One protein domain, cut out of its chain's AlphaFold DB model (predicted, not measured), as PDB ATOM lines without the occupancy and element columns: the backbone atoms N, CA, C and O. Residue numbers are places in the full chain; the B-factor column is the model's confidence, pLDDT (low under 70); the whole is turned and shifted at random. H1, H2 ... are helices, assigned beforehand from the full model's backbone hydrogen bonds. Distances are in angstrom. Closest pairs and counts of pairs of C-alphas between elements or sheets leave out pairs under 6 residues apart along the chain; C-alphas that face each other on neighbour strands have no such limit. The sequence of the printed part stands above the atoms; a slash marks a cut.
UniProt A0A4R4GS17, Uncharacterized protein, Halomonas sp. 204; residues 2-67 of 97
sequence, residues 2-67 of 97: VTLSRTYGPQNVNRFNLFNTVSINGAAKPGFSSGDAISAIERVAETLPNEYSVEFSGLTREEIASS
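Overview. This is residues 2 to 67 of the 97 residues of an uncharacterized protein of Halomonas sp. 204 (UniProt A0A4R4GS17). What is seen first? There is little regular structure: residues 2 to 11 stick out as a long tail from a body of long loops and two short helices, H1 then H2, set nearly crosswise. What is printed? There are 66 residues with two named helices and no named strand; the class is all helix, with 20 residues in named elements. How spread out is it? It is only just extended, close to loose: the radius of gyration of the C-alphas is 16.6 A and the spans are 60 by 28 by 23 A.

Arrangement. What pairs before the helices? Residues 15 to 16 pair with residues 19 to 20, antiparallel. How do H1, residues 34 to 45, and H2, residues 59 to 66, stand? They are close but not clearly touching, about perpendicular at 81 degrees; their closest C-alphas, of Ile 38 and Thr 60, are 8.0 A apart. In both, every O i to N i+4 pair is within hydrogen-bond range.

Along the chain. Where does H1 run? It begins at C-alpha 34, (225.241, 139.936, 199.203), and is 16.4 A long. Where does H2 end? It ends at C-alpha 66, (234.750, 141.910, 191.281), after 10.3 A.

Size, cuts and confidence. Is it unbroken? The printed part has no cut; the link from H1 to H2 is long, 13 residues. Where is confidence low? The pLDDT is under 70 at residues 2 to 4 and 6 to 17.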
ATOM      1  N   VAL A   2     242.548 114.893 245.794       58.50
ATOM      2  CA  VAL A   2     242.783 115.482 244.463       58.50
ATOM      3  C   VAL A   2     241.550 116.297 244.096       58.50
ATOM      4  O   VAL A   2     240.445 115.759 244.069       58.50
ATOM      5  N   THR A   3     241.737 117.591 243.854       65.62
ATOM      6  CA  THR A   3     240.662 118.524 243.508       65.62
ATOM      7  C   THR A   3     240.566 118.609 241.988       65.62
ATOM      8  O   THR A   3     241.468 119.127 241.334       65.62
ATOM      9  N   LEU A   4     239.498 118.058 241.410       66.00
ATOM     10  CA  LEU A   4     239.263 118.088 239.968       66.00
ATOM     11  C   LEU A   4     238.606 119.430 239.593       66.00
ATOM     12  O   LEU A   4     237.450 119.666 239.937       66.00
ATOM     13  N   SER A   5     239.336 120.315 238.907       73.00
ATOM     14  CA  SER A   5     238.793 121.569 238.363       73.00
ATOM     15  C   SER A   5     238.409 121.378 236.895       73.00
ATOM     16  O   SER A   5     239.214 120.911 236.089       73.00
ATOM     17  N   ARG A   6     237.163 121.708 236.542       60.72
ATOM     18  CA  ARG A   6     236.640 121.568 235.178       60.72
ATOM     19  C   ARG A   6     236.986 122.820 234.376       60.72
ATOM     20  O   ARG A   6     236.270 123.814 234.435       60.72
ATOM     21  N   THR A   7     238.089 122.765 233.637       68.94
ATOM     22  CA  THR A   7     238.493 123.837 232.718       68.94
ATOM     23  C   THR A   7     237.807 123.666 231.367       68.94
ATOM     24  O   THR A   7     237.846 122.591 230.772       68.94
ATOM     25  N   TYR A   8     237.218 124.746 230.861       67.00
ATOM     26  CA  TYR A   8     236.767 124.847 229.477       67.00
ATOM     27  C   TYR A   8     237.927 125.385 228.638       67.00
ATOM     28  O   TYR A   8     238.210 126.579 228.645       67.00
ATOM     29  N   GLY A   9     238.648 124.485 227.970       62.91
ATOM     30  CA  GLY A   9     239.620 124.867 226.948       62.91
ATOM     31  C   GLY A   9     238.913 125.119 225.610       62.91
ATOM     32  O   GLY A   9     237.937 124.424 225.313       62.91
ATOM     33  N   PRO A  10     239.369 126.083 224.790       59.62
ATOM     34  CA  PRO A  10     238.827 126.279 223.449       59.62
ATOM     35  C   PRO A  10     239.032 125.005 222.615       59.62
ATOM     36  O   PRO A  10     240.151 124.515 222.491       59.62
ATOM     37  N   GLN A  11     237.948 124.451 222.060       57.41
ATOM     38  CA  GLN A  11     238.005 123.208 221.275       57.41
ATOM     39  C   GLN A  11     238.679 123.389 219.909       57.41
ATOM     40  O   GLN A  11     239.129 122.411 219.318       57.41
ATOM     41  N   ASN A  12     238.754 124.621 219.401       55.41
ATOM     42  CA  ASN A  12     239.442 124.924 218.158       55.41
ATOM     43  C   ASN A  12     240.073 126.319 218.220       55.41
ATOM     44  O   ASN A  12     239.440 127.275 218.667       55.41
ATOM     45  N   VAL A  13     241.331 126.414 217.795       61.62
ATOM     46  CA  VAL A  13     242.069 127.670 217.651       61.62
ATOM     47  C   VAL A  13     242.171 127.929 216.154       61.62
ATOM     48  O   VAL A  13     243.092 127.448 215.492       61.62
ATOM     49  N   ASN A  14     241.200 128.657 215.610       64.50
ATOM     50  CA  ASN A  14     241.233 129.044 214.207       64.50
ATOM     51  C   ASN A  14     242.284 130.142 214.028       64.50
ATOM     52  O   ASN A  14     242.281 131.155 214.726       64.50
ATOM     53  N   ARG A  15     243.205 129.942 213.086       67.12
ATOM     54  CA  ARG A  15     244.194 130.954 212.711       67.12
ATOM     55  C   ARG A  15     243.997 131.296 211.251       67.12
ATOM     56  O   ARG A  15     244.025 130.404 210.406       67.12
ATOM     57  N   PHE A  16     243.811 132.573 210.967       68.44
ATOM     58  CA  PHE A  16     243.770 133.087 209.608       68.44
ATOM     59  C   PHE A  16     244.928 134.068 209.468       68.44
ATOM     60  O   PHE A  16     245.123 134.927 210.326       68.44
ATOM     61  N   ASN A  17     245.766 133.856 208.454       66.94
ATOM     62  CA  ASN A  17     246.934 134.697 208.188       66.94
ATOM     63  C   ASN A  17     247.885 134.879 209.405       66.94
ATOM     64  O   ASN A  17     248.353 135.974 209.682       66.94
ATOM     65  N   LEU A  18     248.149 133.795 210.158       71.31
ATOM     66  CA  LEU A  18     248.954 133.729 211.403       71.31
ATOM     67  C   LEU A  18     248.345 134.374 212.665       71.31
ATOM     68  O   LEU A  18     248.831 134.090 213.771       71.31
ATOM     69  N   PHE A  19     247.252 135.123 212.535       72.44
ATOM     70  CA  PHE A  19     246.523 135.722 213.653       72.44
ATOM     71  C   PHE A  19     245.428 134.800 214.181       72.44
ATOM     72  O   PHE A  19     244.877 133.973 213.453       72.44
ATOM     73  N   ASN A  20     245.117 134.930 215.471       75.06
ATOM     74  CA  ASN A  20     244.000 134.210 216.070       75.06
ATOM     75  C   ASN A  20     242.700 134.793 215.504       75.06
ATOM     76  O   ASN A  20     242.461 135.991 215.616       75.06
ATOM     77  N   THR A  21     241.892 133.964 214.854       73.56
ATOM     78  CA  THR A  21     240.688 134.383 214.134       73.56
ATOM     79  C   THR A  21     239.499 133.593 214.636       73.56
ATOM     80  O   THR A  21     239.598 132.412 214.955       73.56
ATOM     81  N   VAL A  22     238.340 134.238 214.654       76.75
ATOM     82  CA  VAL A  22     237.065 133.554 214.826       76.75
ATOM     83  C   VAL A  22     236.396 133.487 213.461       76.75
ATOM     84  O   VAL A  22     236.060 134.513 212.879       76.75
ATOM     85  N   SER A  23     236.232 132.278 212.924       72.56
ATOM     86  CA  SER A  23     235.530 132.088 211.653       72.56
ATOM     87  C   SER A  23     234.026 132.195 211.881       72.56
ATOM     88  O   SER A  23     233.427 131.327 212.516       72.56
ATOM     89  N   ILE A  24     233.419 133.251 211.349       74.62
ATOM     90  CA  ILE A  24     231.973 133.476 211.395       74.62
ATOM     91  C   ILE A  24     231.422 133.202 210.000       74.62
ATOM     92  O   ILE A  24     231.897 133.764 209.019       74.62
ATOM     93  N   ASN A  25     230.426 132.322 209.918       78.00
ATOM     94  CA  ASN A  25     229.711 132.033 208.681       78.00
ATOM     95  C   ASN A  25     228.262 132.482 208.850       78.00
ATOM     96  O   ASN A  25     227.626 132.172 209.858       78.00
ATOM     97  N   GLY A  26     227.745 133.201 207.862       73.88
ATOM     98  CA  GLY A  26     226.380 133.701 207.852       73.88
ATOM     99  C   GLY A  26     225.897 133.886 206.422       73.88
ATOM    100  O   GLY A  26     226.699 134.037 205.504       73.88
ATOM    101  N   ALA A  27     224.582 133.847 206.238       75.31
ATOM    102  CA  ALA A  27     223.946 134.141 204.964       75.31
ATOM    103  C   ALA A  27     223.205 135.478 205.057       75.31
ATOM    104  O   ALA A  27     222.701 135.845 206.124       75.31
ATOM    105  N   ALA A  28     223.117 136.189 203.934       77.81
ATOM    106  CA  ALA A  28     222.280 137.374 203.833       77.81
ATOM    107  C   ALA A  28     220.809 137.014 204.109       77.81
ATOM    108  O   ALA A  28     220.330 135.930 203.761       77.81
ATOM    109  N   LYS A  29     220.075 137.935 204.743       81.81
ATOM    110  CA  LYS A  29     218.633 137.775 204.953       81.81
ATOM    111  C   LYS A  29     217.918 137.724 203.588       81.81
ATOM    112  O   LYS A  29     218.288 138.493 202.701       81.81
ATOM    113  N   PRO A  30     216.866 136.898 203.413       75.12
ATOM    114  CA  PRO A  30     216.084 136.885 202.178       75.12
ATOM    115  C   PRO A  30     215.590 138.292 201.812       75.12
ATOM    116  O   PRO A  30     214.993 138.972 202.648       75.12
ATOM    117  N   GLY A  31     215.847 138.716 200.572       79.44
ATOM    118  CA  GLY A  31     215.493 140.046 200.064       79.44
ATOM    119  C   GLY A  31     216.603 141.101 200.146       79.44
ATOM    120  O   GLY A  31     216.393 142.205 199.657       79.44
ATOM    121  N   PHE A  32     217.765 140.776 200.716       81.00
ATOM    122  CA  PHE A  32     218.955 141.633 200.696       81.00
ATOM    123  C   PHE A  32     219.998 141.072 199.733       81.00
ATOM    124  O   PHE A  32     220.096 139.853 199.562       81.00
ATOM    125  N   SER A  33     220.773 141.953 199.102       83.00
ATOM    126  CA  SER A  33     221.891 141.521 198.268       83.00
ATOM    127  C   SER A  33     223.072 141.075 199.135       83.00
ATOM    128  O   SER A  33     223.199 141.463 200.300       83.00
ATOM    129  N   SER A  34     223.969 140.274 198.561       80.94
ATOM    130  CA  SER A  34     225.241 139.936 199.203       80.94
ATOM    131  C   SER A  34     226.053 141.192 199.542       80.94
ATOM    132  O   SER A  34     226.644 141.265 200.615       80.94
ATOM    133  N   GLY A  35     226.011 142.217 198.679       81.44
ATOM    134  CA  GLY A  35     226.646 143.516 198.913       81.44
ATOM    135  C   GLY A  35     226.113 144.224 200.159       81.44
ATOM    136  O   GLY A  35     226.899 144.711 200.967       81.44
ATOM    137  N   ASP A  36     224.796 144.193 200.381       83.62
ATOM    138  CA  ASP A  36     224.188 144.777 201.585       83.62
ATOM    139  C   ASP A  36     224.644 144.057 202.858       83.62
ATOM    140  O   ASP A  36     224.866 144.689 203.894       83.62
ATOM    141  N   ALA A  37     224.805 142.732 202.787       83.12
ATOM    142  CA  ALA A  37     225.321 141.945 203.901       83.12
ATOM    143  C   ALA A  37     226.793 142.275 204.192       83.12
ATOM    144  O   ALA A  37     227.151 142.437 205.358       83.12
ATOM    145  N   ILE A  38     227.623 142.434 203.156       83.44
ATOM    146  CA  ILE A  38     229.031 142.839 203.293       83.44
ATOM    147  C   ILE A  38     229.120 144.225 203.940       83.44
ATOM    148  O   ILE A  38     229.781 144.369 204.966       83.44
ATOM    149  N   SER A  39     228.382 145.214 203.430       84.56
ATOM    150  CA  SER A  39     228.383 146.572 203.991       84.56
ATOM    151  C   SER A  39     227.837 146.631 205.421       84.56
ATOM    152  O   SER A  39     228.282 147.444 206.232       84.56
ATOM    153  N   ALA A  40     226.870 145.777 205.767       85.81
ATOM    154  CA  ALA A  40     226.399 145.656 207.142       85.81
ATOM    155  C   ALA A  40     227.487 145.082 208.063       85.81
ATOM    156  O   ALA A  40     227.652 145.580 209.176       85.81
ATOM    157  N   ILE A  41     228.237 144.076 207.601       84.44
ATOM    158  CA  ILE A  41     229.361 143.499 208.350       84.44
ATOM    159  C   ILE A  41     230.478 144.528 208.522       84.44
ATOM    160  O   ILE A  41     230.976 144.663 209.634       84.44
ATOM    161  N   GLU A  42     230.829 145.287 207.485       83.56
ATOM    162  CA  GLU A  42     231.822 146.369 207.573       83.56
ATOM    163  C   GLU A  42     231.412 147.431 208.600       83.56
ATOM    164  O   GLU A  42     232.206 147.803 209.460       83.56
ATOM    165  N   ARG A  43     230.140 147.845 208.607       85.19
ATOM    166  CA  ARG A  43     229.625 148.798 209.603       85.19
ATOM    167  C   ARG A  43     229.670 148.245 211.026       85.19
ATOM    168  O   ARG A  43     229.916 148.986 211.973       85.19
ATOM    169  N   VAL A  44     229.403 146.953 211.203       84.50
ATOM    170  CA  VAL A  44     229.566 146.307 212.511       84.50
ATOM    171  C   VAL A  44     231.048 146.232 212.869       84.50
ATOM    172  O   VAL A  44     231.383 146.501 214.016       84.50
ATOM    173  N   ALA A  45     231.932 145.952 211.910       82.94
ATOM    174  CA  ALA A  45     233.376 145.903 212.112       82.94
ATOM    175  C   ALA A  45     233.939 147.230 212.642       82.94
ATOM    176  O   ALA A  45     234.770 147.208 213.545       82.94
ATOM    177  N   GLU A  46     233.423 148.370 212.177       82.50
ATOM    178  CA  GLU A  46     233.783 149.703 212.693       82.50
ATOM    179  C   GLU A  46     233.473 149.892 214.188       82.50
ATOM    180  O   GLU A  46     234.077 150.736 214.847       82.50
ATOM    181  N   THR A  47     232.535 149.119 214.745       83.31
ATOM    182  CA  THR A  47     232.202 149.177 216.178       83.31
ATOM    183  C   THR A  47     233.135 148.339 217.051       83.31
ATOM    184  O   THR A  47     233.090 148.463 218.279       83.31
ATOM    185  N   LEU A  48     233.977 147.488 216.453       81.44
ATOM    186  CA  LEU A  48     234.967 146.718 217.197       81.44
ATOM    187  C   LEU A  48     236.189 147.586 217.555       81.44
ATOM    188  O   LEU A  48     236.501 148.555 216.865       81.44
ATOM    189  N   PRO A  49     236.914 147.247 218.640       76.62
ATOM    190  CA  PRO A  49     238.186 147.890 218.957       76.62
ATOM    191  C   PRO A  49     239.161 147.783 217.776       76.62
ATOM    192  O   PRO A  49     239.227 146.733 217.142       76.62
ATOM    193  N   ASN A  50     239.983 148.817 217.548       73.25
ATOM    194  CA  ASN A  50     240.978 148.895 216.456       73.25
ATOM    195  C   ASN A  50     241.985 147.724 216.386       73.25
ATOM    196  O   ASN A  50     242.751 147.619 215.433       73.25
ATOM    197  N   GLU A  51     242.025 146.865 217.401       75.19
ATOM    198  CA  GLU A  51     242.866 145.666 217.456       75.19
ATOM    199  C   GLU A  51     242.273 144.482 216.670       75.19
ATOM    200  O   GLU A  51     242.961 143.485 216.446       75.19
ATOM    201  N   TYR A  52     241.010 144.580 216.239       73.69
ATOM    202  CA  TYR A  52     240.322 143.559 215.455       73.69
ATOM    203  C   TYR A  52     240.229 143.976 213.988       73.69
ATOM    204  O   TYR A  52     239.740 145.053 213.663       73.69
ATOM    205  N   SER A  53     240.658 143.083 213.100       75.56
ATOM    206  CA  SER A  53     240.448 143.207 211.658       75.56
ATOM    207  C   SER A  53     239.408 142.190 211.204       75.56
ATOM    208  O   SER A  53     239.361 141.068 211.717       75.56
ATOM    209  N   VAL A  54     238.579 142.581 210.240       80.38
ATOM    210  CA  VAL A  54     237.620 141.691 209.587       80.38
ATOM    211  C   VAL A  54     238.114 141.424 208.176       80.38
ATOM    212  O   VAL A  54     238.200 142.331 207.355       80.38
ATOM    213  N   GLU A  55     238.428 140.163 207.893       78.25
ATOM    214  CA  GLU A  55     238.790 139.711 206.555       78.25
ATOM    215  C   GLU A  55     237.735 138.742 206.023       78.25
ATOM    216  O   GLU A  55     237.349 137.771 206.680       78.25
ATOM    217  N   PHE A  56     237.288 138.995 204.794       82.69
ATOM    218  CA  PHE A  56     236.413 138.091 204.060       82.69
ATOM    219  C   PHE A  56     237.239 137.021 203.335       82.69
ATOM    220  O   PHE A  56     238.340 137.283 202.844       82.69
ATOM    221  N   SER A  57     236.702 135.805 203.226       80.25
ATOM    222  CA  SER A  57     237.371 134.682 202.556       80.25
ATOM    223  C   SER A  57     236.469 134.019 201.511       80.25
ATOM    224  O   SER A  57     235.250 134.185 201.528       80.25
ATOM    225  N   GLY A  58     237.080 133.289 200.572       82.19
ATOM    226  CA  GLY A  58     236.369 132.550 199.525       82.19
ATOM    227  C   GLY A  58     235.546 133.447 198.595       82.19
ATOM    228  O   GLY A  58     236.042 134.460 198.108       82.19
ATOM    229  N   LEU A  59     234.283 133.065 198.375       80.94
ATOM    230  CA  LEU A  59     233.359 133.728 197.446       80.94
ATOM    231  C   LEU A  59     233.145 135.210 197.770       80.94
ATOM    232  O   LEU A  59     233.162 136.040 196.871       80.94
ATOM    233  N   THR A  60     233.008 135.564 199.049       82.81
ATOM    234  CA  THR A  60     232.794 136.961 199.457       82.81
ATOM    235  C   THR A  60     233.996 137.838 199.108       82.81
ATOM    236  O   THR A  60     233.836 138.988 198.713       82.81
ATOM    237  N   ARG A  61     235.216 137.291 199.186       82.56
ATOM    238  CA  ARG A  61     236.433 138.004 198.772       82.56
ATOM    239  C   ARG A  61     236.459 138.245 197.262       82.56
ATOM    240  O   ARG A  61     236.866 139.318 196.829       82.56
ATOM    241  N   GLU A  62     236.044 137.260 196.473       83.19
ATOM    242  CA  GLU A  62     235.935 137.402 195.016       83.19
ATOM    243  C   GLU A  62     234.845 138.404 194.627       83.19
ATOM    244  O   GLU A  62     235.056 139.219 193.733       83.19
ATOM    245  N   GLU A  63     233.721 138.402 195.339       83.44
ATOM    246  CA  GLU A  63     232.627 139.348 195.131       83.44
ATOM    247  C   GLU A  63     233.064 140.792 195.415       83.44
ATOM    248  O   GLU A  63     232.827 141.676 194.593       83.44
ATOM    249  N   ILE A  64     233.803 141.024 196.506       82.75
ATOM    250  CA  ILE A  64     234.397 142.337 196.805       82.75
ATOM    251  C   ILE A  64     235.411 142.739 195.727       82.75
ATOM    252  O   ILE A  64     235.413 143.884 195.286       82.75
ATOM    253  N   ALA A  65     236.252 141.811 195.261       81.31
ATOM    254  CA  ALA A  65     237.249 142.096 194.227       81.31
ATOM    255  C   ALA A  65     236.631 142.365 192.838       81.31
ATOM    256  O   ALA A  65     237.186 143.134 192.047       81.31
ATOM    257  N   SER A  66     235.501 141.726 192.528       80.81
ATOM    258  CA  SER A  66     234.750 141.910 191.281       80.81
ATOM    259  C   SER A  66     233.823 143.135 191.329       80.81
ATOM    260  O   SER A  66     233.456 143.681 190.282       80.81
ATOM    261  N   SER A  67     233.488 143.608 192.535       75.94
ATOM    262  CA  SER A  67     232.677 144.803 192.760       75.94
ATOM    263  C   SER A  67     233.251 146.013 192.013       75.94
ATOM    264  O   SER A  67     234.420 146.367 192.143       75.94
TER     265      SER A  67